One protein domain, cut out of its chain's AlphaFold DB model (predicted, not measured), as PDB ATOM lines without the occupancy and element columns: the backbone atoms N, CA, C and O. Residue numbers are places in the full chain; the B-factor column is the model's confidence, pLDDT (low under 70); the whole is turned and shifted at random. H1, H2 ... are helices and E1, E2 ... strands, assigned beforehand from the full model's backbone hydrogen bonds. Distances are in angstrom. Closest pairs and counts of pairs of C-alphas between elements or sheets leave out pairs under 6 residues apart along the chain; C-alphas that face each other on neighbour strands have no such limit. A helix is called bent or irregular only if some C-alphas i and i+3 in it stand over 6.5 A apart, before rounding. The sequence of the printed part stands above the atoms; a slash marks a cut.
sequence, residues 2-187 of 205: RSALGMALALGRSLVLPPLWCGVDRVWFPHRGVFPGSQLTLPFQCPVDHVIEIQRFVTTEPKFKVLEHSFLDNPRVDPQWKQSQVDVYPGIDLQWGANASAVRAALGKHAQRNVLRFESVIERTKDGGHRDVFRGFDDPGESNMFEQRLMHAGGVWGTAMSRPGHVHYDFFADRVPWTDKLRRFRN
ATOM      1  N   ARG A   2     233.708 -18.799  53.846       88.88
ATOM      2  CA  ARG A   2     234.795 -18.714  52.849       88.88
ATOM      3  C   ARG A   2     235.604 -20.005  52.721       88.88
ATOM      4  O   ARG A   2     235.739 -20.521  51.621       88.88
ATOM      5  N   SER A   3     236.083 -20.557  53.828       89.88
ATOM      6  CA  SER A   3     236.908 -21.772  53.845       89.88
ATOM      7  C   SER A   3     236.204 -22.972  53.219       89.88
ATOM      8  O   SER A   3     236.747 -23.611  52.325       89.88
ATOM      9  N   ALA A   4     234.954 -23.217  53.625       90.44
ATOM     10  CA  ALA A   4     234.119 -24.287  53.083       90.44
ATOM     11  C   ALA A   4     233.928 -24.146  51.563       90.44
ATOM     12  O   ALA A   4     234.038 -25.125  50.827       90.44
ATOM     13  N   LEU A   5     233.694 -22.917  51.086       91.12
ATOM     14  CA  LEU A   5     233.564 -22.618  49.658       91.12
ATOM     15  C   LEU A   5     234.869 -22.843  48.896       91.12
ATOM     16  O   LEU A   5     234.847 -23.413  47.807       91.12
ATOM     17  N   GLY A   6     236.001 -22.436  49.469       91.38
ATOM     18  CA  GLY A   6     237.320 -22.661  48.883       91.38
ATOM     19  C   GLY A   6     237.652 -24.148  48.762       91.38
ATOM     20  O   GLY A   6     238.079 -24.597  47.703       91.38
ATOM     21  N   MET A   7     237.353 -24.937  49.797       91.50
ATOM     22  CA  MET A   7     237.522 -26.394  49.771       91.50
ATOM     23  C   MET A   7     236.611 -27.072  48.746       91.50
ATOM     24  O   MET A   7     237.070 -27.915  47.978       91.50
ATOM     25  N   ALA A   8     235.329 -26.702  48.717       92.25
ATOM     26  CA  ALA A   8     234.376 -27.237  47.752       92.25
ATOM     27  C   ALA A   8     234.812 -26.945  46.315       92.25
ATOM     28  O   ALA A   8     234.784 -27.842  45.471       92.25
ATOM     29  N   LEU A   9     235.305 -25.731  46.064       91.56
ATOM     30  CA  LEU A   9     235.864 -25.349  44.775       91.56
ATOM     31  C   LEU A   9     237.138 -26.142  44.443       91.56
ATOM     32  O   LEU A   9     237.233 -26.692  43.349       91.56
ATOM     33  N   ALA A  10     238.078 -26.273  45.383       91.88
ATOM     34  CA  ALA A  10     239.310 -27.043  45.189       91.88
ATOM     35  C   ALA A  10     239.045 -28.517  44.838       91.88
ATOM     36  O   ALA A  10     239.809 -29.116  44.077       91.88
ATOM     37  N   LEU A  11     237.966 -29.088  45.377       91.81
ATOM     38  CA  LEU A  11     237.547 -30.473  45.159       91.81
ATOM     39  C   LEU A  11     236.557 -30.650  43.995       91.81
ATOM     40  O   LEU A  11     236.277 -31.786  43.624       91.81
ATOM     41  N   GLY A  12     235.989 -29.567  43.454       91.44
ATOM     42  CA  GLY A  12     234.927 -29.619  42.438       91.44
ATOM     43  C   GLY A  12     233.578 -30.162  42.943       91.44
ATOM     44  O   GLY A  12     232.757 -30.620  42.140       91.44
ATOM     45  N   ARG A  13     233.343 -30.123  44.261       93.00
ATOM     46  CA  ARG A  13     232.193 -30.742  44.946       93.00
ATOM     47  C   ARG A  13     231.099 -29.730  45.283       93.00
ATOM     48  O   ARG A  13     231.354 -28.533  45.394       93.00
ATOM     49  N   SER A  14     229.880 -30.228  45.466       93.56
ATOM     50  CA  SER A  14     228.761 -29.440  45.984       93.56
ATOM     51  C   SER A  14     228.908 -29.232  47.489       93.56
ATOM     52  O   SER A  14     229.228 -30.176  48.205       93.56
ATOM     53  N   LEU A  15     228.660 -28.023  47.981       93.62
ATOM     54  CA  LEU A  15     228.698 -27.672  49.401       93.62
ATOM     55  C   LEU A  15     227.281 -27.509  49.947       93.62
ATOM     56  O   LEU A  15     226.561 -26.621  49.498       93.62
ATOM     57  N   VAL A  16     226.915 -28.286  50.963       93.81
ATOM     58  CA  VAL A  16     225.765 -27.980  51.821       93.81
ATOM     59  C   VAL A  16     226.174 -26.862  52.772       93.81
ATOM     60  O   VAL A  16     227.100 -27.019  53.573       93.81
ATOM     61  N   LEU A  17     225.515 -25.714  52.653       90.75
ATOM     62  CA  LEU A  17     225.744 -24.579  53.540       90.75
ATOM     63  C   LEU A  17     225.204 -24.884  54.944       90.75
ATOM     64  O   LEU A  17     224.216 -25.605  55.076       90.75
ATOM     65  N   PRO A  18     225.816 -24.339  56.010       88.94
ATOM     66  CA  PRO A  18     225.204 -24.389  57.330       88.94
ATOM     67  C   PRO A  18     223.922 -23.536  57.355       88.94
ATOM     68  O   PRO A  18     223.776 -22.630  56.525       88.94
ATOM     69  N   PRO A  19     223.015 -23.765  58.321       88.81
ATOM     70  CA  PRO A  19     221.923 -22.836  58.584       88.81
ATOM     71  C   PRO A  19     222.478 -21.427  58.811       88.81
ATOM     72  O   PRO A  19     223.400 -21.231  59.610       88.81
ATOM     73  N   LEU A  20     221.940 -20.448  58.087       87.19
ATOM     74  CA  LEU A  20     222.357 -19.055  58.193       87.19
ATOM     75  C   LEU A  20     221.434 -18.336  59.171       87.19
ATOM     76  O   LEU A  20     220.219 -18.471  59.088       87.19
ATOM     77  N   TRP A  21     222.018 -17.560  60.078       86.69
ATOM     78  CA  TRP A  21     221.280 -16.772  61.058       86.69
ATOM     79  C   TRP A  21     221.466 -15.291  60.769       86.69
ATOM     80  O   TRP A  21     222.591 -14.789  60.758       86.69
ATOM     81  N   CYS A  22     220.358 -14.593  60.543       84.12
ATOM     82  CA  CYS A  22     220.351 -13.176  60.232       84.12
ATOM     83  C   CYS A  22     219.838 -12.372  61.432       84.12
ATOM     84  O   CYS A  22     218.782 -12.653  62.000       84.12
ATOM     85  N   GLY A  23     220.601 -11.343  61.806       82.56
ATOM     86  CA  GLY A  23     220.205 -10.347  62.807       82.56
ATOM     87  C   GLY A  23     219.451  -9.153  62.217       82.56
ATOM     88  O   GLY A  23     219.058  -8.261  62.957       82.56
ATOM     89  N   VAL A  24     219.279  -9.113  60.893       81.62
ATOM     90  CA  VAL A  24     218.565  -8.057  60.172       81.62
ATOM     91  C   VAL A  24     217.941  -8.622  58.898       81.62
ATOM     92  O   VAL A  24     218.516  -9.470  58.214       81.62
ATOM     93  N   ASP A  25     216.739  -8.163  58.598       82.94
ATOM     94  CA  ASP A  25     216.003  -8.443  57.379       82.94
ATOM     95  C   ASP A  25     216.602  -7.679  56.185       82.94
ATOM     96  O   ASP A  25     217.206  -6.617  56.333       82.94
ATOM     97  N   ARG A  26     216.478  -8.230  54.980       81.44
ATOM     98  CA  ARG A  26     217.078  -7.670  53.770       81.44
ATOM     99  C   ARG A  26     216.049  -6.783  53.096       81.44
ATOM    100  O   ARG A  26     215.208  -7.252  52.338       81.44
ATOM    101  N   VAL A  27     216.157  -5.482  53.342       79.44
ATOM    102  CA  VAL A  27     215.217  -4.500  52.794       79.44
ATOM    103  C   VAL A  27     215.961  -3.322  52.159       79.44
ATOM    104  O   VAL A  27     217.041  -2.936  52.603       79.44
ATOM    105  N   TRP A  28     215.396  -2.751  51.091       76.38
ATOM    106  CA  TRP A  28     216.004  -1.646  50.331       76.38
ATOM    107  C   TRP A  28     215.809  -0.262  50.969       76.38
ATOM    108  O   TRP A  28     216.321   0.729  50.450       76.38
ATOM    109  N   PHE A  29     215.066  -0.171  52.074       76.75
ATOM    110  CA  PHE A  29     214.831   1.066  52.816       76.75
ATOM    111  C   PHE A  29     215.251   0.908  54.285       76.75
ATOM    112  O   PHE A  29     215.283  -0.214  54.782       76.75
ATOM    113  N   PRO A  30     215.557   2.001  55.010       76.69
ATOM    114  CA  PRO A  30     215.958   1.921  56.415       76.69
ATOM    115  C   PRO A  30     214.855   1.358  57.326       76.69
ATOM    116  O   PRO A  30     213.722   1.834  57.291       76.69
ATOM    117  N   HIS A  31     215.185   0.394  58.190       78.62
ATOM    118  CA  HIS A  31     214.216  -0.273  59.074       78.62
ATOM    119  C   HIS A  31     214.849  -0.731  60.397       78.62
ATOM    120  O   HIS A  31     216.064  -0.811  60.519       78.62
ATOM    121  N   ARG A  32     214.038  -1.057  61.414       77.00
ATOM    122  CA  ARG A  32     214.515  -1.437  62.766       77.00
ATOM    123  C   ARG A  32     215.004  -2.888  62.876       77.00
ATOM    124  O   ARG A  32     214.803  -3.530  63.898       77.00
ATOM    125  N   GLY A  33     215.575  -3.440  61.815       79.44
ATOM    126  CA  GLY A  33     216.025  -4.831  61.804       79.44
ATOM    127  C   GLY A  33     215.031  -5.814  61.182       79.44
ATOM    128  O   GLY A  33     215.467  -6.786  60.593       79.44
ATOM    129  N   VAL A  34     213.722  -5.550  61.207       84.25
ATOM    130  CA  VAL A  34     212.688  -6.389  60.553       84.25
ATOM    131  C   VAL A  34     211.844  -5.575  59.574       84.25
ATOM    132  O   VAL A  34     211.731  -4.356  59.752       84.25
ATOM    133  N   PHE A  35     211.272  -6.206  58.543       84.88
ATOM    134  CA  PHE A  35     210.322  -5.539  57.648       84.88
ATOM    135  C   PHE A  35     209.091  -5.031  58.436       84.88
ATOM    136  O   PHE A  35     208.549  -5.772  59.262       84.88
ATOM    137  N   PRO A  36     208.623  -3.786  58.224       85.56
ATOM    138  CA  PRO A  36     207.463  -3.243  58.930       85.56
ATOM    139  C   PRO A  36     206.208  -4.112  58.770       85.56
ATOM    140  O   PRO A  36     205.809  -4.436  57.657       85.56
ATOM    141  N   GLY A  37     205.574  -4.473  59.888       88.25
ATOM    142  CA  GLY A  37     204.396  -5.351  59.903       88.25
ATOM    143  C   GLY A  37     204.711  -6.850  59.845       88.25
ATOM    144  O   GLY A  37     203.792  -7.661  59.940       88.25
ATOM    145  N   SER A  38     205.985  -7.233  59.731       88.38
ATOM    146  CA  SER A  38     206.406  -8.631  59.837       88.38
ATOM    147  C   SER A  38     206.323  -9.137  61.280       88.38
ATOM    148  O   SER A  38     206.564  -8.393  62.229       88.38
ATOM    149  N   GLN A  39     206.029 -10.430  61.436       90.38
ATOM    150  CA  GLN A  39     206.058 -11.148  62.720       90.38
ATOM    151  C   GLN A  39     207.426 -11.809  62.993       90.38
ATOM    152  O   GLN A  39     207.569 -12.606  63.918       90.38
ATOM    153  N   LEU A  40     208.433 -11.512  62.165       87.00
ATOM    154  CA  LEU A  40     209.769 -12.088  62.271       87.00
ATOM    155  C   LEU A  40     210.434 -11.718  63.603       87.00
ATOM    156  O   LEU A  40     210.481 -10.550  63.982       87.00
ATOM    157  N   THR A  41     210.990 -12.714  64.292       88.94
ATOM    158  CA  THR A  41     211.766 -12.519  65.526       88.94
ATOM    159  C   THR A  41     213.251 -12.676  65.223       88.94
ATOM    160  O   THR A  41     213.645 -13.621  64.550       88.94
ATOM    161  N   LEU A  42     214.076 -11.742  65.703       86.00
ATOM    162  CA  LEU A  42     215.524 -11.754  65.489       86.00
ATOM    163  C   LEU A  42     216.263 -12.493  66.632       86.00
ATOM    164  O   LEU A  42     215.882 -12.326  67.791       86.00
ATOM    165  N   PRO A  43     217.369 -13.209  66.344       88.81
ATOM    166  CA  PRO A  43     217.800 -13.598  65.006       88.81
ATOM    167  C   PRO A  43     216.865 -14.672  64.436       88.81
ATOM    168  O   PRO A  43     216.305 -15.478  65.174       88.81
ATOM    169  N   PHE A  44     216.742 -14.711  63.115       87.25
ATOM    170  CA  PHE A  44     215.985 -15.744  62.412       87.25
ATOM    171  C   PHE A  44     216.905 -16.539  61.499       87.25
ATOM    172  O   PHE A  44     217.942 -16.045  61.047       87.25
ATOM    173  N   GLN A  45     216.501 -17.769  61.206       89.62
ATOM    174  CA  GLN A  45     217.149 -18.574  60.190       89.62
ATOM    175  C   GLN A  45     216.764 -18.034  58.811       89.62
ATOM    176  O   GLN A  45     215.595 -18.082  58.427       89.62
ATOM    177  N   CYS A  46     217.732 -17.467  58.097       87.25
ATOM    178  CA  CYS A  46     217.505 -16.801  56.823       87.25
ATOM    179  C   CYS A  46     217.860 -17.706  55.636       87.25
ATOM    180  O   CYS A  46     218.792 -18.513  55.728       87.25
ATOM    181  N   PRO A  47     217.137 -17.578  54.511       89.31
ATOM    182  CA  PRO A  47     217.450 -18.335  53.312       89.31
ATOM    183  C   PRO A  47     218.773 -17.851  52.693       89.31
ATOM    184  O   PRO A  47     219.279 -16.767  52.990       89.31
ATOM    185  N   VAL A  48     219.378 -18.677  51.837       87.88
ATOM    186  CA  VAL A  48     220.720 -18.415  51.282       87.88
ATOM    187  C   VAL A  48     220.772 -17.124  50.460       87.88
ATOM    188  O   VAL A  48     221.758 -16.392  50.543       87.88
ATOM    189  N   ASP A  49     219.717 -16.810  49.710       86.94
ATOM    190  CA  ASP A  49     219.576 -15.584  48.909       86.94
ATOM    191  C   ASP A  49     219.493 -14.306  49.755       86.94
ATOM    192  O   ASP A  49     219.750 -13.197  49.272       86.94
ATOM    193  N   HIS A  50     219.211 -14.450  51.047       86.75
ATOM    194  CA  HIS A  50     219.267 -13.353  52.002       86.75
ATOM    195  C   HIS A  50     220.703 -12.886  52.251       86.75
ATOM    196  O   HIS A  50     220.933 -11.707  52.515       86.75
ATOM    197  N   VAL A  51     221.675 -13.799  52.165       86.38
ATOM    198  CA  VAL A  51     223.091 -13.564  52.502       86.38
ATOM    199  C   VAL A  51     223.980 -13.524  51.259       86.38
ATOM    200  O   VAL A  51     224.962 -12.779  51.218       86.38
ATOM    201  N   ILE A  52     223.646 -14.313  50.239       85.94
ATOM    202  CA  ILE A  52     224.417 -14.481  49.008       85.94
ATOM    203  C   ILE A  52     223.600 -13.944  47.831       85.94
ATOM    204  O   ILE A  52     222.460 -14.343  47.618       85.94
ATOM    205  N   GLU A  53     224.198 -13.092  47.002       85.69
ATOM    206  CA  GLU A  53     223.616 -12.690  45.720       85.69
ATOM    207  C   GLU A  53     223.679 -13.862  44.731       85.69
ATOM    208  O   GLU A  53     224.596 -13.934  43.910       85.69
ATOM    209  N   ILE A  54     222.714 -14.787  44.800       79.94
ATOM    210  CA  ILE A  54     222.705 -16.039  44.018       79.94
ATOM    211  C   ILE A  54     222.923 -15.779  42.524       79.94
ATOM    212  O   ILE A  54     223.692 -16.494  41.884       79.94
ATOM    213  N   GLN A  55     222.322 -14.717  41.974       76.94
ATOM    214  CA  GLN A  55     222.523 -14.344  40.573       76.94
ATOM    215  C   GLN A  55     224.004 -14.134  40.249       76.94
ATOM    216  O   GLN A  55     224.497 -14.691  39.276       76.94
ATOM    217  N   ARG A  56     224.745 -13.395  41.081       77.12
ATOM    218  CA  ARG A  56     226.189 -13.177  40.890       77.12
ATOM    219  C   ARG A  56     226.992 -14.429  41.222       77.12
ATOM    220  O   ARG A  56     227.984 -14.717  40.564       77.12
ATOM    221  N   PHE A  57     226.545 -15.174  42.225       76.06
ATOM    222  CA  PHE A  57     227.220 -16.356  42.739       76.06
ATOM    223  C   PHE A  57     227.222 -17.535  41.759       76.06
ATOM    224  O   PHE A  57     228.206 -18.262  41.679       76.06
ATOM    225  N   VAL A  58     226.139 -17.708  40.996       69.00
ATOM    226  CA  VAL A  58     225.983 -18.796  40.017       69.00
ATOM    227  C   VAL A  58     226.494 -18.398  38.627       69.00
ATOM    228  O   VAL A  58     226.985 -19.253  37.892       69.00
ATOM    229  N   THR A  59     226.390 -17.118  38.249       68.25
ATOM    230  CA  THR A  59     226.768 -16.651  36.898       68.25
ATOM    231  C   THR A  59     228.252 -16.328  36.737       68.25
ATOM    232  O   THR A  59     228.726 -16.245  35.607       68.25
ATOM    233  N   THR A  60     229.009 -16.168  37.827       65.06
ATOM    234  CA  THR A  60     230.460 -15.942  37.753       65.06
ATOM    235  C   THR A  60     231.212 -17.278  37.782       65.06
ATOM    236  O   THR A  60     231.104 -18.050  38.729       65.06
ATOM    237  N   GLU A  61     231.947 -17.603  36.711       57.81
ATOM    238  CA  GLU A  61     232.666 -18.882  36.599       57.81
ATOM    239  C   GLU A  61     233.938 -18.925  37.453       57.81
ATOM    240  O   GLU A  61     234.633 -17.903  37.493       57.81
ATOM    241  N   PRO A  62     234.289 -20.084  38.066       57.16
ATOM    242  CA  PRO A  62     233.594 -21.362  38.029       57.16
ATOM    243  C   PRO A  62     232.448 -21.405  39.043       57.16
ATOM    244  O   PRO A  62     232.533 -20.912  40.167       57.16
ATOM    245  N   LYS A  63     231.373 -22.043  38.592       68.94
ATOM    246  CA  LYS A  63     230.062 -22.128  39.230       68.94
ATOM    247  C   LYS A  63     230.191 -22.802  40.597       68.94
ATOM    248  O   LYS A  63     230.338 -24.025  40.666       68.94
ATOM    249  N   PHE A  64     230.136 -22.029  41.682       80.00
ATOM    250  CA  PHE A  64     229.999 -22.605  43.016       80.00
ATOM    251  C   PHE A  64     228.739 -23.473  43.050       80.00
ATOM    252  O   PHE A  64     227.636 -23.008  42.763       80.00
ATOM    253  N   LYS A  65     228.903 -24.745  43.406       87.69
ATOM    254  CA  LYS A  65     227.785 -25.666  43.600       87.69
ATOM    255  C   LYS A  65     227.400 -25.612  45.070       87.69
ATOM    256  O   LYS A  65     228.033 -26.270  45.889       87.69
ATOM    257  N   VAL A  66     226.415 -24.794  45.417       89.12
ATOM    258  CA  VAL A  66     225.913 -24.706  46.795       89.12
ATOM    259  C   VAL A  66     224.522 -25.297  46.905       89.12
ATOM    260  O   VAL A  66     223.695 -25.148  46.010       89.12
ATOM    261  N   LEU A  67     224.294 -25.971  48.021       91.19
ATOM    262  CA  LEU A  67     223.025 -26.529  48.441       91.19
ATOM    263  C   LEU A  67     222.628 -25.821  49.738       91.19
ATOM    264  O   LEU A  67     223.469 -25.562  50.602       91.19
ATOM    265  N   GLU A  68     221.350 -25.483  49.859       90.75
ATOM    266  CA  GLU A  68     220.791 -24.926  51.089       90.75
ATOM    267  C   GLU A  68     220.867 -25.959  52.226       90.75
ATOM    268  O   GLU A  68     220.924 -27.165  51.975       90.75
ATOM    269  N   HIS A  69     220.898 -25.503  53.479       91.00
ATOM    270  CA  HIS A  69     221.200 -26.369  54.620       91.00
ATOM    271  C   HIS A  69     220.207 -27.531  54.780       91.00
ATOM    272  O   HIS A  69     220.601 -28.602  55.236       91.00
ATOM    273  N   SER A  70     218.940 -27.328  54.395       91.12
ATOM    274  CA  SER A  70     217.874 -28.332  54.483       91.12
ATOM    275  C   SER A  70     217.739 -29.201  53.228       91.12
ATOM    276  O   SER A  70     216.885 -30.086  53.174       91.12
ATOM    277  N   PHE A  71     218.583 -28.995  52.207       93.31
ATOM    278  CA  PHE A  71     218.435 -29.657  50.909       93.31
ATOM    279  C   PHE A  71     218.371 -31.186  51.033       93.31
ATOM    280  O   PHE A  71     217.469 -31.807  50.481       93.31
ATOM    281  N   LEU A  72     219.279 -31.797  51.802       93.25
ATOM    282  CA  LEU A  72     219.339 -33.257  51.981       93.25
ATOM    283  C   LEU A  72     218.250 -33.825  52.913       93.25
ATOM    284  O   LEU A  72     218.114 -35.049  53.014       93.25
ATOM    285  N   ASP A  73     217.485 -32.959  53.581       92.50
ATOM    286  CA  ASP A  73     216.365 -33.341  54.447       92.50
ATOM    287  C   ASP A  73     215.037 -33.384  53.677       92.50
ATOM    288  O   ASP A  73     214.057 -33.966  54.145       92.50
ATOM    289  N   ASN A  74     214.993 -32.812  52.470       94.12
ATOM    290  CA  ASN A  74     213.814 -32.862  51.618       94.12
ATOM    291  C   ASN A  74     213.569 -34.306  51.131       94.12
ATOM    292  O   ASN A  74     214.399 -34.848  50.397       94.12
ATOM    293  N   PRO A  75     212.409 -34.921  51.438       95.19
ATOM    294  CA  PRO A  75     212.125 -36.312  51.076       95.19
ATOM    295  C   PRO A  75     212.026 -36.551  49.563       95.19
ATOM    296  O   PRO A  75     211.966 -37.697  49.128       95.19
ATOM    297  N   ARG A  76     211.982 -35.484  48.752       95.06
ATOM    298  CA  ARG A  76     211.958 -35.559  47.284       95.06
ATOM    299  C   ARG A  76     213.348 -35.560  46.649       95.06
ATOM    300  O   ARG A  76     213.444 -35.718  45.436       95.06
ATOM    301  N   VAL A  77     214.408 -35.330  47.424       94.50
ATOM    302  CA  VAL A  77     215.777 -35.404  46.904       94.50
ATOM    303  C   VAL A  77     216.135 -36.858  46.632       94.50
ATOM    304  O   VAL A  77     215.858 -37.738  47.444       94.50
ATOM    305  N   ASP A  78     216.758 -37.100  45.477       95.12
ATOM    306  CA  ASP A  78     217.238 -38.428  45.109       95.12
ATOM    307  C   ASP A  78     218.195 -38.949  46.205       95.12
ATOM    308  O   ASP A  78     219.186 -38.274  46.526       95.12
ATOM    309  N   PRO A  79     217.928 -40.140  46.785       94.44
ATOM    310  CA  PRO A  79     218.752 -40.734  47.835       94.44
ATOM    311  C   PRO A  79     220.249 -40.799  47.508       94.44
ATOM    312  O   PRO A  79     221.069 -40.765  48.430       94.44
ATOM    313  N   GLN A  80     220.628 -40.844  46.226       93.88
ATOM    314  CA  GLN A  80     222.023 -40.819  45.787       93.88
ATOM    315  C   GLN A  80     222.779 -39.575  46.276       93.88
ATOM    316  O   GLN A  80     223.957 -39.676  46.615       93.88
ATOM    317  N   TRP A  81     222.125 -38.414  46.393       93.75
ATOM    318  CA  TRP A  81     222.766 -37.196  46.906       93.75
ATOM    319  C   TRP A  81     223.155 -37.335  48.372       93.75
ATOM    320  O   TRP A  81     224.283 -37.012  48.747       93.75
ATOM    321  N   LYS A  82     222.246 -37.877  49.187       92.25
ATOM    322  CA  LYS A  82     222.491 -38.134  50.609       92.25
ATOM    323  C   LYS A  82     223.570 -39.201  50.798       92.25
ATOM    324  O   LYS A  82     224.453 -39.051  51.635       92.25
ATOM    325  N   GLN A  83     223.567 -40.236  49.958       92.69
ATOM    326  CA  GLN A  83     224.620 -41.257  49.937       92.69
ATOM    327  C   GLN A  83     225.971 -40.720  49.439       92.69
ATOM    328  O   GLN A  83     227.002 -41.311  49.739       92.69
ATOM    329  N   SER A  84     225.995 -39.605  48.703       94.25
ATOM    330  CA  SER A  84     227.218 -38.963  48.206       94.25
ATOM    331  C   SER A  84     227.801 -37.923  49.176       94.25
ATOM    332  O   SER A  84     228.808 -37.287  48.862       94.25
ATOM    333  N   GLN A  85     227.197 -37.757  50.357       93.62
ATOM    334  CA  GLN A  85     227.659 -36.841  51.400       93.62
ATOM    335  C   GLN A  85     228.936 -37.343  52.084       93.62
ATOM    336  O   GLN A  85     229.123 -38.548  52.294       93.62
ATOM    337  N   VAL A  86     229.797 -36.390  52.440       92.62
ATOM    338  CA  VAL A  86     230.910 -36.524  53.385       92.62
ATOM    339  C   VAL A  86     230.838 -35.369  54.368       92.62
ATOM    340  O   VAL A  86     230.828 -34.205  53.957       92.62
ATOM    341  N   ASP A  87     230.828 -35.714  55.649       88.81
ATOM    342  CA  ASP A  87     231.039 -34.769  56.736       88.81
ATOM    343  C   ASP A  87     232.545 -34.613  56.955       88.81
ATOM    344  O   ASP A  87     233.271 -35.602  57.058       88.81
ATOM    345  N   VAL A  88     233.024 -33.370  56.945       86.44
ATOM    346  CA  VAL A  88     234.446 -33.053  57.118       86.44
ATOM    347  C   VAL A  88     234.650 -32.343  58.446       86.44
ATOM    348  O   VAL A  88     234.031 -31.303  58.696       86.44
ATOM    349  N   TYR A  89     235.579 -32.862  59.248       84.00
ATOM    350  CA  TYR A  89     235.919 -32.327  60.563       84.00
ATOM    351  C   TYR A  89     237.333 -31.720  60.567       84.00
ATOM    352  O   TYR A  89     238.326 -32.456  60.593       84.00
ATOM    353  N   PRO A  90     237.474 -30.379  60.545       80.62
ATOM    354  CA  PRO A  90     238.772 -29.724  60.698       80.62
ATOM    355  C   PRO A  90     239.476 -30.127  61.998       80.62
ATOM    356  O   PRO A  90     238.843 -30.289  63.038       80.62
ATOM    357  N   GLY A  91     240.796 -30.292  61.943       77.12
ATOM    358  CA  GLY A  91     241.618 -30.789  63.048       77.12
ATOM    359  C   GLY A  91     241.635 -32.317  63.193       77.12
ATOM    360  O   GLY A  91     242.548 -32.832  63.833       77.12
ATOM    361  N   ILE A  92     240.686 -33.033  62.575       81.81
ATOM    362  CA  ILE A  92     240.624 -34.505  62.557       81.81
ATOM    363  C   ILE A  92     240.920 -35.023  61.147       81.81
ATOM    364  O   ILE A  92     241.930 -35.687  60.924       81.81
ATOM    365  N   ASP A  93     240.064 -34.686  60.180       83.19
ATOM    366  CA  ASP A  93     240.209 -35.115  58.785       83.19
ATOM    367  C   ASP A  93     241.178 -34.240  57.992       83.19
ATOM    368  O   ASP A  93     241.728 -34.675  56.980       83.19
ATOM    369  N   LEU A  94     241.353 -32.990  58.422       84.56
ATOM    370  CA  LEU A  94     242.123 -31.991  57.698       84.56
ATOM    371  C   LEU A  94     242.861 -31.067  58.659       84.56
ATOM    372  O   LEU A  94     242.272 -30.526  59.594       84.56
ATOM    373  N   GLN A  95     244.147 -30.850  58.401       86.00
ATOM    374  CA  GLN A  95     244.949 -29.910  59.176       86.00
ATOM    375  C   GLN A  95     244.469 -28.469  58.975       86.00
ATOM    376  O   GLN A  95     244.057 -28.076  57.882       86.00
ATOM    377  N   TRP A  96     244.565 -27.667  60.034       85.94
ATOM    378  CA  TRP A  96     244.339 -26.227  59.956       85.94
ATOM    379  C   TRP A  96     245.322 -25.577  58.975       85.94
ATOM    380  O   TRP A  96     246.500 -25.932  58.941       85.94
ATOM    381  N   GLY A  97     244.845 -24.616  58.184       86.88
ATOM    382  CA  GLY A  97     245.658 -23.928  57.183       86.88
ATOM    383  C   GLY A  97     246.029 -24.781  55.964       86.88
ATOM    384  O   GLY A  97     247.056 -24.522  55.337       86.88
ATOM    385  N   ALA A  98     245.227 -25.782  55.595       91.19
ATOM    386  CA  ALA A  98     245.470 -26.590  54.404       91.19
ATOM    387  C   ALA A  98     245.317 -25.770  53.106       91.19
ATOM    388  O   ALA A  98     244.418 -24.933  52.983       91.19
ATOM    389  N   ASN A  99     246.192 -26.010  52.123       94.50
ATOM    390  CA  ASN A  99     246.009 -25.537  50.744       94.50
ATOM    391  C   ASN A  99     245.179 -26.529  49.917       94.50
ATOM    392  O   ASN A  99     244.916 -27.651  50.350       94.50
ATOM    393  N   ALA A 100     244.798 -26.130  48.702       94.31
ATOM    394  CA  ALA A 100     244.037 -26.967  47.776       94.31
ATOM    395  C   ALA A 100     244.646 -28.367  47.574       94.31
ATOM    396  O   ALA A 100     243.915 -29.356  47.655       94.31
ATOM    397  N   SER A 101     245.961 -28.488  47.382       94.94
ATOM    398  CA  SER A 101     246.625 -29.792  47.249       94.94
ATOM    399  C   SER A 101     246.509 -30.663  48.501       94.94
ATOM    400  O   SER A 101     246.159 -31.839  48.386       94.94
ATOM    401  N   ALA A 102     246.711 -30.106  49.698       94.06
ATOM    402  CA  ALA A 102     246.539 -30.845  50.949       94.06
ATOM    403  C   ALA A 102     245.081 -31.284  51.162       94.06
ATOM    404  O   ALA A 102     244.835 -32.414  51.581       94.06
ATOM    405  N   VAL A 103     244.111 -30.432  50.813       93.19
ATOM    406  CA  VAL A 103     242.682 -30.778  50.864       93.19
ATOM    407  C   VAL A 103     242.361 -31.941  49.925       93.19
ATOM    408  O   VAL A 103     241.691 -32.892  50.332       93.19
ATOM    409  N   ARG A 104     242.856 -31.899  48.681       93.62
ATOM    410  CA  ARG A 104     242.671 -32.980  47.699       93.62
ATOM    411  C   ARG A 104     243.298 -34.289  48.173       93.62
ATOM    412  O   ARG A 104     242.666 -35.332  48.038       93.62
ATOM    413  N   ALA A 105     244.493 -34.234  48.759       93.25
ATOM    414  CA  ALA A 105     245.160 -35.409  49.309       93.25
ATOM    415  C   ALA A 105     244.371 -36.016  50.483       93.25
ATOM    416  O   ALA A 105     244.064 -37.207  50.471       93.25
ATOM    417  N   ALA A 106     243.971 -35.193  51.457       91.06
ATOM    418  CA  ALA A 106     243.263 -35.645  52.655       91.06
ATOM    419  C   ALA A 106     241.879 -36.241  52.345       91.06
ATOM    420  O   ALA A 106     241.490 -37.269  52.903       91.06
ATOM    421  N   LEU A 107     241.137 -35.622  51.421       90.56
ATOM    422  CA  LEU A 107     239.778 -36.038  51.054       90.56
ATOM    423  C   LEU A 107     239.728 -36.933  49.804       90.56
ATOM    424  O   LEU A 107     238.639 -37.311  49.353       90.56
ATOM    425  N   GLY A 108     240.891 -37.340  49.285       87.75
ATOM    426  CA  GLY A 108     241.025 -38.294  48.182       87.75
ATOM    427  C   GLY A 108     240.450 -39.673  48.514       87.75
ATOM    428  O   GLY A 108     239.829 -40.299  47.656       87.75
ATOM    429  N   LYS A 109     240.507 -40.090  49.790       87.75
ATOM    430  CA  LYS A 109     239.832 -41.302  50.307       87.75
ATOM    431  C   LYS A 109     238.312 -41.305  50.063       87.75
ATOM    432  O   LYS A 109     237.680 -42.355  50.063       87.75
ATOM    433  N   HIS A 110     237.731 -40.131  49.811       89.81
ATOM    434  CA  HIS A 110     236.318 -39.941  49.506       89.81
ATOM    435  C   HIS A 110     236.083 -39.446  48.070       89.81
ATOM    436  O   HIS A 110     235.144 -38.686  47.845       89.81
ATOM    437  N   ALA A 111     236.921 -39.823  47.098       87.06
ATOM    438  CA  ALA A 111     236.818 -39.355  45.707       87.06
ATOM    439  C   ALA A 111     235.441 -39.602  45.057       87.06
ATOM    440  O   ALA A 111     235.008 -38.806  44.234       87.06
ATOM    441  N   GLN A 112     234.731 -40.655  45.473       87.94
ATOM    442  CA  GLN A 112     233.402 -41.020  44.957       87.94
ATOM    443  C   GLN A 112     232.254 -40.161  45.529       87.94
ATOM    444  O   GLN A 112     231.085 -40.363  45.197       87.94
ATOM    445  N   ARG A 113     232.559 -39.252  46.460       92.81
ATOM    446  CA  ARG A 113     231.578 -38.464  47.209       92.81
ATOM    447  C   ARG A 113     231.581 -37.026  46.709       92.81
ATOM    448  O   ARG A 113     232.589 -36.331  46.812       92.81
ATOM    449  N   ASN A 114     230.447 -36.572  46.197       92.81
ATOM    450  CA  ASN A 114     230.309 -35.302  45.489       92.81
ATOM    451  C   ASN A 114     229.716 -34.185  46.349       92.81
ATOM    452  O   ASN A 114     229.684 -33.039  45.900       92.81
ATOM    453  N   VAL A 115     229.251 -34.498  47.561       95.19
ATOM    454  CA  VAL A 115     228.602 -33.541  48.459       95.19
ATOM    455  C   VAL A 115     229.428 -33.393  49.732       95.19
ATOM    456  O   VAL A 115     229.732 -34.370  50.409       95.19
ATOM    457  N   LEU A 116     229.799 -32.158  50.049       93.69
ATOM    458  CA  LEU A 116     230.497 -31.787  51.270       93.69
ATOM    459  C   LEU A 116     229.522 -31.135  52.235       93.69
ATOM    460  O   LEU A 116     228.764 -30.238  51.855       93.69
ATOM    461  N   ARG A 117     229.614 -31.531  53.495       91.31
ATOM    462  CA  ARG A 117     228.997 -30.838  54.616       91.31
ATOM    463  C   ARG A 117     230.065 -30.613  55.675       91.31
ATOM    464  O   ARG A 117     230.944 -31.443  55.890       91.31
ATOM    465  N   PHE A 118     229.993 -29.457  56.314       83.00
ATOM    466  CA  PHE A 118     230.876 -29.110  57.413       83.00
ATOM    467  C   PHE A 118     230.019 -28.810  58.629       83.00
ATOM    468  O   PHE A 118     229.091 -28.005  58.542       83.00
ATOM    469  N   GLU A 119     230.335 -29.443  59.750       68.31
ATOM    470  CA  GLU A 119     229.686 -29.140  61.025       68.31
ATOM    471  C   GLU A 119     230.251 -27.844  61.624       68.31
ATOM    472  O   GLU A 119     229.510 -26.976  62.079       68.31
ATOM    473  N   SER A 120     231.569 -27.653  61.511       67.94
ATOM    474  CA  SER A 120     232.255 -26.387  61.768       67.94
ATOM    475  C   SER A 120     233.468 -26.249  60.848       67.94
ATOM    476  O   SER A 120     234.116 -27.239  60.519       67.94
ATOM    477  N   VAL A 121     233.783 -25.020  60.428       64.19
ATOM    478  CA  VAL A 121     234.991 -24.690  59.639       64.19
ATOM    479  C   VAL A 121     235.912 -23.678  60.314       64.19
ATOM    480  O   VAL A 121     236.924 -23.293  59.734       64.19
ATOM    481  N   ILE A 122     235.557 -23.238  61.523       64.56
ATOM    482  CA  ILE A 122     236.324 -22.270  62.306       64.56
ATOM    483  C   ILE A 122     236.440 -22.809  63.728       64.56
ATOM    484  O   ILE A 122     235.438 -23.124  64.367       64.56
ATOM    485  N   GLU A 123     237.665 -22.869  64.234       67.31
ATOM    486  CA  GLU A 123     237.928 -23.072  65.654       67.31
ATOM    487  C   GLU A 123     238.325 -21.731  66.269       67.31
ATOM    488  O   GLU A 123     239.253 -21.066  65.795       67.31
ATOM    489  N   ARG A 124     237.624 -21.336  67.336       65.69
ATOM    490  CA  ARG A 124     238.029 -20.201  68.163       65.69
ATOM    491  C   ARG A 124     239.197 -20.638  69.037       65.69
ATOM    492  O   ARG A 124     239.068 -21.575  69.822       65.69
ATOM    493  N   THR A 125     240.332 -19.972  68.902       66.88
ATOM    494  CA  THR A 125     241.522 -20.286  69.691       66.88
ATOM    495  C   THR A 125     241.426 -19.674  71.089       66.88
ATOM    496  O   THR A 125     240.644 -18.754  71.342       66.88
ATOM    497  N   LYS A 126     242.205 -20.214  72.036       67.06
ATOM    498  CA  LYS A 126     242.169 -19.808  73.456       67.06
ATOM    499  C   LYS A 126     242.529 -18.335  73.681       67.06
ATOM    500  O   LYS A 126     242.083 -17.743  74.655       67.06
ATOM    501  N   ASP A 127     243.309 -17.756  72.781       65.31
ATOM    502  CA  ASP A 127     243.713 -16.346  72.736       65.31
ATOM    503  C   ASP A 127     242.669 -15.433  72.062       65.31
ATOM    504  O   ASP A 127     242.910 -14.245  71.870       65.31
ATOM    505  N   GLY A 128     241.493 -15.962  71.704       61.47
ATOM    506  CA  GLY A 128     240.425 -15.200  71.057       61.47
ATOM    507  C   GLY A 128     240.596 -15.032  69.546       61.47
ATOM    508  O   GLY A 128     239.734 -14.416  68.917       61.47
ATOM    509  N   GLY A 129     241.653 -15.607  68.964       64.12
ATOM    510  CA  GLY A 129     241.827 -15.732  67.521       64.12
ATOM    511  C   GLY A 129     240.893 -16.772  66.890       64.12
ATOM    512  O   GLY A 129     240.028 -17.377  67.534       64.12
ATOM    513  N   HIS A 130     241.067 -16.978  65.591       70.75
ATOM    514  CA  HIS A 130     240.401 -18.030  64.833       70.75
ATOM    515  C   HIS A 130     241.429 -18.751  63.968       70.75
ATOM    516  O   HIS A 130     242.301 -18.121  63.369       70.75
ATOM    517  N   ARG A 131     241.315 -20.077  63.889       74.38
ATOM    518  CA  ARG A 131     242.036 -20.868  62.891       74.38
ATOM    519  C   ARG A 131     241.126 -21.138  61.713       74.38
ATOM    520  O   ARG A 131     239.989 -21.577  61.877       74.38
ATOM    521  N   ASP A 132     241.657 -20.869  60.530       80.50
ATOM    522  CA  ASP A 132     241.007 -21.198  59.276       80.50
ATOM    523  C   ASP A 132     241.492 -22.564  58.780       80.50
ATOM    524  O   ASP A 132     242.690 -22.856  58.775       80.50
ATOM    525  N   VAL A 133     240.561 -23.419  58.366       85.81
ATOM    526  CA  VAL A 133     240.878 -24.725  57.789       85.81
ATOM    527  C   VAL A 133     241.485 -24.608  56.385       85.81
ATOM    528  O   VAL A 133     242.312 -25.440  56.018       85.81
ATOM    529  N   PHE A 134     241.139 -23.574  55.609       90.62
ATOM    530  CA  PHE A 134     241.538 -23.459  54.201       90.62
ATOM    531  C   PHE A 134     242.259 -22.146  53.894       90.62
ATOM    532  O   PHE A 134     241.635 -21.100  53.690       90.62
ATOM    533  N   ARG A 135     243.590 -22.211  53.774       89.19
ATOM    534  CA  ARG A 135     244.416 -21.013  53.544       89.19
ATOM    535  C   ARG A 135     244.294 -20.449  52.128       89.19
ATOM    536  O   ARG A 135     244.444 -19.244  51.955       89.19
ATOM    537  N   GLY A 136     244.016 -21.292  51.132       91.38
ATOM    538  CA  GLY A 136     243.937 -20.876  49.731       91.38
ATOM    539  C   GLY A 136     244.373 -21.949  48.734       91.38
ATOM    540  O   GLY A 136     244.609 -23.108  49.086       91.38
ATOM    541  N   PHE A 137     244.469 -21.542  47.472       94.38
ATOM    542  CA  PHE A 137     244.912 -22.384  46.365       94.38
ATOM    543  C   PHE A 137     246.431 -22.325  46.223       94.38
ATOM    544  O   PHE A 137     247.064 -21.357  46.639       94.38
ATOM    545  N   ASP A 138     247.010 -23.381  45.657       95.06
ATOM    546  CA  ASP A 138     248.453 -23.446  45.404       95.06
ATOM    547  C   ASP A 138     248.880 -22.423  44.347       95.06
ATOM    548  O   ASP A 138     249.929 -21.797  44.482       95.06
ATOM    549  N   ASP A 139     248.032 -22.220  43.334       93.81
ATOM    550  CA  ASP A 139     248.204 -21.169  42.343       93.81
ATOM    551  C   ASP A 139     247.668 -19.817  42.871       93.81
ATOM    552  O   ASP A 139     246.497 -19.713  43.275       93.81
ATOM    553  N   PRO A 140     248.486 -18.750  42.865       91.88
ATOM    554  CA  PRO A 140     248.043 -17.416  43.264       91.88
ATOM    555  C   PRO A 140     246.934 -16.848  42.368       91.88
ATOM    556  O   PRO A 140     246.093 -16.086  42.850       91.88
ATOM    557  N   GLY A 141     246.907 -17.212  41.082       91.75
ATOM    558  CA  GLY A 141     245.855 -16.813  40.148       91.75
ATOM    559  C   GLY A 141     244.494 -17.384  40.546       91.75
ATOM    560  O   GLY A 141     243.518 -16.636  40.648       91.75
ATOM    561  N   GLU A 142     244.430 -18.678  40.863       90.19
ATOM    562  CA  GLU A 142     243.235 -19.338  41.403       90.19
ATOM    563  C   GLU A 142     242.760 -18.695  42.707       90.19
ATOM    564  O   GLU A 142     241.564 -18.419  42.853       90.19
ATOM    565  N   SER A 143     243.688 -18.394  43.622       90.88
ATOM    566  CA  SER A 143     243.371 -17.699  44.875       90.88
ATOM    567  C   SER A 143     242.769 -16.319  44.614       90.88
ATOM    568  O   SER A 143     241.678 -16.029  45.102       90.88
ATOM    569  N   ASN A 144     243.403 -15.498  43.775       89.81
ATOM    570  CA  ASN A 144     242.901 -14.165  43.434       89.81
ATOM    571  C   ASN A 144     241.514 -14.218  42.785       89.81
ATOM    572  O   ASN A 144     240.626 -13.445  43.148       89.81
ATOM    573  N   MET A 145     241.299 -15.148  41.853       87.50
ATOM    574  CA  MET A 145     239.997 -15.322  41.218       87.50
ATOM    575  C   MET A 145     238.920 -15.752  42.223       87.50
ATOM    576  O   MET A 145     237.805 -15.230  42.194       87.50
ATOM    577  N   PHE A 146     239.227 -16.699  43.112       89.56
ATOM    578  CA  PHE A 146     238.323 -17.111  44.185       89.56
ATOM    579  C   PHE A 146     237.943 -15.929  45.083       89.56
ATOM    580  O   PHE A 146     236.761 -15.723  45.373       89.56
ATOM    581  N   GLU A 147     238.924 -15.115  45.471       88.25
ATOM    582  CA  GLU A 147     238.689 -13.987  46.362       88.25
ATOM    583  C   GLU A 147     237.838 -12.898  45.709       88.25
ATOM    584  O   GLU A 147     236.835 -12.461  46.283       88.25
ATOM    585  N   GLN A 148     238.166 -12.522  44.470       85.75
ATOM    586  CA  GLN A 148     237.386 -11.555  43.699       85.75
ATOM    587  C   GLN A 148     235.926 -11.994  43.537       85.75
ATOM    588  O   GLN A 148     235.025 -11.159  43.624       85.75
ATOM    589  N   ARG A 149     235.656 -13.291  43.355       84.62
ATOM    590  CA  ARG A 149     234.278 -13.806  43.262       84.62
ATOM    591  C   ARG A 149     233.520 -13.631  44.569       84.62
ATOM    592  O   ARG A 149     232.416 -13.087  44.566       84.62
ATOM    593  N   LEU A 150     234.117 -14.032  45.690       86.75
ATOM    594  CA  LEU A 150     233.475 -13.891  46.996       86.75
ATOM    595  C   LEU A 150     233.223 -12.427  47.375       86.75
ATOM    596  O   LEU A 150     232.174 -12.127  47.942       86.75
ATOM    597  N   MET A 151     234.106 -11.500  46.987       84.25
ATOM    598  CA  MET A 151     233.873 -10.063  47.193       84.25
ATOM    599  C   MET A 151     232.575  -9.574  46.531       84.25
ATOM    600  O   MET A 151     231.890  -8.702  47.066       84.25
ATOM    601  N   HIS A 152     232.189 -10.145  45.388       80.75
ATOM    602  CA  HIS A 152     230.975  -9.752  44.668       80.75
ATOM    603  C   HIS A 152     229.742 -10.588  45.032       80.75
ATOM    604  O   HIS A 152     228.625 -10.158  44.741       80.75
ATOM    605  N   ALA A 153     229.938 -11.726  45.700       84.06
ATOM    606  CA  ALA A 153     228.895 -12.660  46.113       84.06
ATOM    607  C   ALA A 153     228.064 -12.194  47.316       84.06
ATOM    608  O   ALA A 153     226.938 -12.651  47.483       84.06
ATOM    609  N   GLY A 154     228.617 -11.333  48.175       82.62
ATOM    610  CA  GLY A 154     227.946 -10.908  49.406       82.62
ATOM    611  C   GLY A 154     226.708 -10.057  49.134       82.62
ATOM    612  O   GLY A 154     226.800  -9.052  48.413       82.62
ATOM    613  N   GLY A 155     225.591 -10.458  49.744       77.44
ATOM    614  CA  GLY A 155     224.314  -9.750  49.748       77.44
ATOM    615  C   GLY A 155     224.425  -8.339  50.313       77.44
ATOM    616  O   GLY A 155     225.286  -8.059  51.152       77.44
ATOM    617  N   VAL A 156     223.572  -7.439  49.827       75.94
ATOM    618  CA  VAL A 156     223.407  -6.086  50.382       75.94
ATOM    619  C   VAL A 156     222.214  -6.051  51.332       75.94
ATOM    620  O   VAL A 156     221.110  -6.440  50.952       75.94
ATOM    621  N   TRP A 157     222.420  -5.516  52.529       70.75
ATOM    622  CA  TRP A 157     221.397  -5.323  53.553       70.75
ATOM    623  C   TRP A 157     221.190  -3.847  53.852       70.75
ATOM    624  O   TRP A 157     222.151  -3.079  53.853       70.75
ATOM    625  N   GLY A 158     219.948  -3.453  54.127       63.12
ATOM    626  CA  GLY A 158     219.635  -2.162  54.731       63.12
ATOM    627  C   GLY A 158     220.031  -2.152  56.209       63.12
ATOM    628  O   GLY A 158     219.824  -3.132  56.919       63.12
ATOM    629  N   THR A 159     220.625  -1.067  56.692       61.56
ATOM    630  CA  THR A 159     220.863  -0.851  58.119       61.56
ATOM    631  C   THR A 159     219.702  -0.098  58.748       61.56
ATOM    632  O   THR A 159     218.914   0.598  58.094       61.56
ATOM    633  N   ALA A 160     219.648  -0.183  60.074       57.91
ATOM    634  CA  ALA A 160     218.800   0.667  60.872       57.91
ATOM    635  C   ALA A 160     219.233   2.135  60.775       57.91
ATOM    636  O   ALA A 160     220.213   2.568  61.368       57.91
ATOM    637  N   MET A 161     218.454   2.901  60.013       54.03
ATOM    638  CA  MET A 161     218.333   4.364  60.076       54.03
ATOM    639  C   MET A 161     219.590   5.215  59.790       54.03
ATOM    640  O   MET A 161     219.513   6.437  59.905       54.03
ATOM    641  N   SER A 162     220.717   4.640  59.362       54.09
ATOM    642  CA  SER A 162     221.901   5.394  58.918       54.09
ATOM    643  C   SER A 162     221.902   5.649  57.400       54.09
ATOM    644  O   SER A 162     221.271   4.922  56.637       54.09
ATOM    645  N   ARG A 163     222.573   6.718  56.933       51.81
ATOM    646  CA  ARG A 163     222.775   7.034  55.502       51.81
ATOM    647  C   ARG A 163     224.277   7.201  55.191       51.81
ATOM    648  O   ARG A 163     224.905   8.010  55.868       51.81
ATOM    649  N   PRO A 164     224.837   6.507  54.175       53.09
ATOM    650  CA  PRO A 164     224.227   5.396  53.451       53.09
ATOM    651  C   PRO A 164     224.086   4.181  54.373       53.09
ATOM    652  O   PRO A 164     225.028   3.786  55.055       53.09
ATOM    653  N   GLY A 165     222.883   3.618  54.401       59.16
ATOM    654  CA  GLY A 165     222.509   2.569  55.334       59.16
ATOM    655  C   GLY A 165     222.614   1.194  54.716       59.16
ATOM    656  O   GLY A 165     221.618   0.486  54.673       59.16
ATOM    657  N   HIS A 166     223.776   0.844  54.161       69.31
ATOM    658  CA  HIS A 166     223.973  -0.473  53.568       69.31
ATOM    659  C   HIS A 166     225.160  -1.198  54.192       69.31
ATOM    660  O   HIS A 166     226.267  -0.663  54.272       69.31
ATOM    661  N   VAL A 167     224.921  -2.431  54.631       72.19
ATOM    662  CA  VAL A 167     225.951  -3.375  55.075       72.19
ATOM    663  C   VAL A 167     225.964  -4.575  54.142       72.19
ATOM    664  O   VAL A 167     224.963  -4.898  53.512       72.19
ATOM    665  N   HIS A 168     227.121  -5.211  54.013       77.00
ATOM    666  CA  HIS A 168     227.296  -6.379  53.159       77.00
ATOM    667  C   HIS A 168     227.727  -7.563  54.003       77.00
ATOM    668  O   HIS A 168     228.491  -7.381  54.954       77.00
ATOM    669  N   TYR A 169     227.301  -8.765  53.617       81.25
ATOM    670  CA  TYR A 169     227.942  -9.964  54.143       81.25
ATOM    671  C   TYR A 169     229.403  -9.979  53.687       81.25
ATOM    672  O   TYR A 169     229.691  -9.961  52.486       81.25
ATOM    673  N   ASP A 170     230.320 -10.008  54.648       83.94
ATOM    674  CA  ASP A 170     231.752  -9.994  54.391       83.94
ATOM    675  C   ASP A 170     232.334 -11.400  54.558       83.94
ATOM    676  O   ASP A 170     232.517 -11.900  55.667       83.94
ATOM    677  N   PHE A 171     232.632 -12.049  53.431       86.25
ATOM    678  CA  PHE A 171     233.246 -13.376  53.418       86.25
ATOM    679  C   PHE A 171     234.660 -13.401  54.005       86.25
ATOM    680  O   PHE A 171     235.125 -14.492  54.321       86.25
ATOM    681  N   PHE A 172     235.324 -12.250  54.133       86.00
ATOM    682  CA  PHE A 172     236.711 -12.125  54.590       86.00
ATOM    683  C   PHE A 172     236.826 -11.594  56.017       86.00
ATOM    684  O   PHE A 172     237.933 -11.383  56.501       86.00
ATOM    685  N   ALA A 173     235.696 -11.434  56.711       80.75
ATOM    686  CA  ALA A 173     235.646 -11.076  58.126       80.75
ATOM    687  C   ALA A 173     236.395 -12.064  59.049       80.75
ATOM    688  O   ALA A 173     236.651 -11.749  60.209       80.75
ATOM    689  N   ASP A 174     236.724 -13.253  58.536       78.25
ATOM    690  CA  ASP A 174     237.518 -14.310  59.162       78.25
ATOM    691  C   ASP A 174     239.022 -14.230  58.835       78.25
ATOM    692  O   ASP A 174     239.746 -15.207  59.012       78.25
ATOM    693  N   ARG A 175     239.505 -13.117  58.281       80.00
ATOM    694  CA  ARG A 175     240.933 -12.834  58.109       80.00
ATOM    695  C   ARG A 175     241.239 -11.527  58.801       80.00
ATOM    696  O   ARG A 175     240.436 -10.618  58.728       80.00
ATOM    697  N   VAL A 176     242.397 -11.394  59.438       77.81
ATOM    698  CA  VAL A 176     242.865 -10.110  59.975       77.81
ATOM    699  C   VAL A 176     244.351  -9.958  59.636       77.81
ATOM    700  O   VAL A 176     245.123 -10.847  59.992       77.81
ATOM    701  N   PRO A 177     244.783  -8.864  58.981       85.19
ATOM    702  CA  PRO A 177     243.968  -7.784  58.417       85.19
ATOM    703  C   PRO A 177     243.285  -8.181  57.095       85.19
ATOM    704  O   PRO A 177     243.693  -9.134  56.431       85.19
ATOM    705  N   TRP A 178     242.274  -7.416  56.681       85.00
ATOM    706  CA  TRP A 178     241.664  -7.540  55.353       85.00
ATOM    707  C   TRP A 178     241.084  -6.207  54.858       85.00
ATOM    708  O   TRP A 178     240.936  -5.249  55.618       85.00
ATOM    709  N   THR A 179     240.747  -6.152  53.571       84.69
ATOM    710  CA  THR A 179     240.037  -5.025  52.956       84.69
ATOM    711  C   THR A 179     238.658  -5.503  52.526       84.69
ATOM    712  O   THR A 179     238.551  -6.469  51.771       84.69
ATOM    713  N   ASP A 180     237.605  -4.842  53.005       81.44
ATOM    714  CA  ASP A 180     236.236  -5.236  52.670       81.44
ATOM    715  C   ASP A 180     235.818  -4.792  51.256       81.44
ATOM    716  O   ASP A 180     236.523  -4.057  50.559       81.44
ATOM    717  N   LYS A 181     234.627  -5.220  50.825       78.00
ATOM    718  CA  LYS A 181     234.047  -4.889  49.509       78.00
ATOM    719  C   LYS A 181     233.959  -3.381  49.231       78.00
ATOM    720  O   LYS A 181     233.982  -2.969  48.073       78.00
ATOM    721  N   LEU A 182     233.868  -2.555  50.274       80.00
ATOM    722  CA  LEU A 182     233.814  -1.093  50.182       80.00
ATOM    723  C   LEU A 182     235.209  -0.454  50.260       80.00
ATOM    724  O   LEU A 182     235.321   0.758  50.439       80.00
ATOM    725  N   ARG A 183     236.270  -1.258  50.117       83.50
ATOM    726  CA  ARG A 183     237.678  -0.854  50.199       83.50
ATOM    727  C   ARG A 183     238.067  -0.259  51.551       83.50
ATOM    728  O   ARG A 183     239.011   0.524  51.633       83.50
ATOM    729  N   ARG A 184     237.365  -0.630  52.623       81.44
ATOM    730  CA  ARG A 184     237.734  -0.214  53.980       81.44
ATOM    731  C   ARG A 184     238.731  -1.215  54.544       81.44
ATOM    732  O   ARG A 184     238.463  -2.416  54.552       81.44
ATOM    733  N   PHE A 185     239.862  -0.714  55.026       85.81
ATOM    734  CA  PHE A 185     240.862  -1.530  55.702       85.81
ATOM    735  C   PHE A 185     240.387  -1.903  57.109       85.81
ATOM    736  O   PHE A 185     239.882  -1.059  57.856       85.81
ATOM    737  N   ARG A 186     240.546  -3.173  57.467       82.19
ATOM    738  CA  ARG A 186     240.160  -3.749  58.752       82.19
ATOM    739  C   ARG A 186     241.361  -4.472  59.346       82.19
ATOM    740  O   ARG A 186     241.961  -5.330  58.707       82.19
ATOM    741  N   ASN A 187     241.708  -4.121  60.579       83.62
ATOM    742  CA  ASN A 187     242.848  -4.677  61.314       83.62
ATOM    743  C   ASN A 187     242.456  -5.246  62.685       83.62
ATOM    744  O   ASN A 187     243.326  -5.564  63.488       83.62
TER     745      ASN A 187
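What this domain is: This is residues 2 to 187 of the 205 residues of the protein "Hypothetical protein" of Pyramimonas obovata (UniProt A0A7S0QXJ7). A small parallel sheet of three strands, E1, E5 and E4, has H1 over one face, and H5 meets H1 at one end of the longest axis; the hairpins E2-E3 and E9-E10 lie toward the other end, with the long loop of residues 23 to 43. H6 runs from E8 to H3 on its way toward the second hairpin, a third hairpin, E6-E7, leads into E8, and residues 74 to 79 stick out. The printed part has 186 residues with six named helices and ten named strands, in the order H1 E1 E2 E3 H2 H3 H4 E4 H5 E5 E6 E7 E8 H6 E9 E10. The class is mixed, helices and strands, with under half of the residues, 82 of 186, in named elements. The whole is compact, with a radius of gyration of the C-alphas of 17.5 A and spans of 51 by 44 by 37 A.

Where its parts are: H1, residues 2 to 11, begins at C-alpha 2 (234.795, -18.714, 52.849) and is 14.3 A long. E1 is residues 14 to 16, E2 20 to 22 and E3 44 to 46. H2 is residues 48 to 51, H3 54 to 59 and H4 79 to 83. E4, residues 85 to 88, is 9.6 A long. H5, residues 100 to 110, begins at C-alpha 100 (244.037, -26.967, 47.776) and is 15.2 A long; it is irregular, with C-alphas 106 and 109 7.0 A apart. E5, residues 115 to 118, is 10.2 A long. E6 is residues 122 to 124, E7 130 to 132 and E8 134 to 136. H6, residues 140 to 153, is the longest helix at 19.9 A. E9 is residues 156 to 158, and E10, residues 166 to 168, ends at C-alpha 168 (227.296, -6.379, 53.159).

How they stand to each other: The sheet runs E1 E5 E4, parallel, with N 16 and O 116 2.8 A apart and N 86 and O 115 2.9 A apart, both within hydrogen-bond range. H1 is on this sheet at a height of 9.2 A, which makes two layers, a helix on one face of a sheet. E4, H5 and E5 form a strand-helix-strand unit, two parallel neighbour strands with a helix between, and its crossover is right-handed. H1 touches H5 at a steep tilt of 66 degrees, the same way, closest at the C-alphas of Ala 10 and Ala 100, 5.4 A. H1 and H6 are close but not clearly touching, their closest C-alphas, Gly 6 and Phe 146, 7.3 A apart. H6 touches H3 with residues 149 to 153 alone, closest at the C-alphas of Phe 57 and Ala 153, 5.3 A. H2 and H4 touch no helix; the closest C-alphas of H4 and E5, Trp 81 and Val 115, are 7.1 A apart. The antiparallel hairpins have N 22 and O 44 at 2.9 A in E2 and E3, N 131 and O 123 at 3.0 A in E6 and E7, and N 157 and O 167 at 2.8 A in E9 and E10, within hydrogen-bond range. E7 runs on into E8 at 60 degrees, and E8 pairs with no named strand, but residues 98 to 99 pair with its residues 134 to 136, parallel. Every O i to N i+4 pair is within hydrogen-bond range in H1, H3, H4 and H6, and 5 of 7 are in H5; H2 is too short for such a pair.

The domain as a whole: The C-alphas of Gly 37 and Ala 105 are the two farthest apart, 51.7 A. The printed part has no cut. The long links are E2 to E3, H3 to H4 and E4 to H5, and residues 169 to 187 after E10 hold no named element. The mean pLDDT of the printed part is 83.6, with 26 residues under 70: 58 to 63, 119 to 129 and 158 to 166.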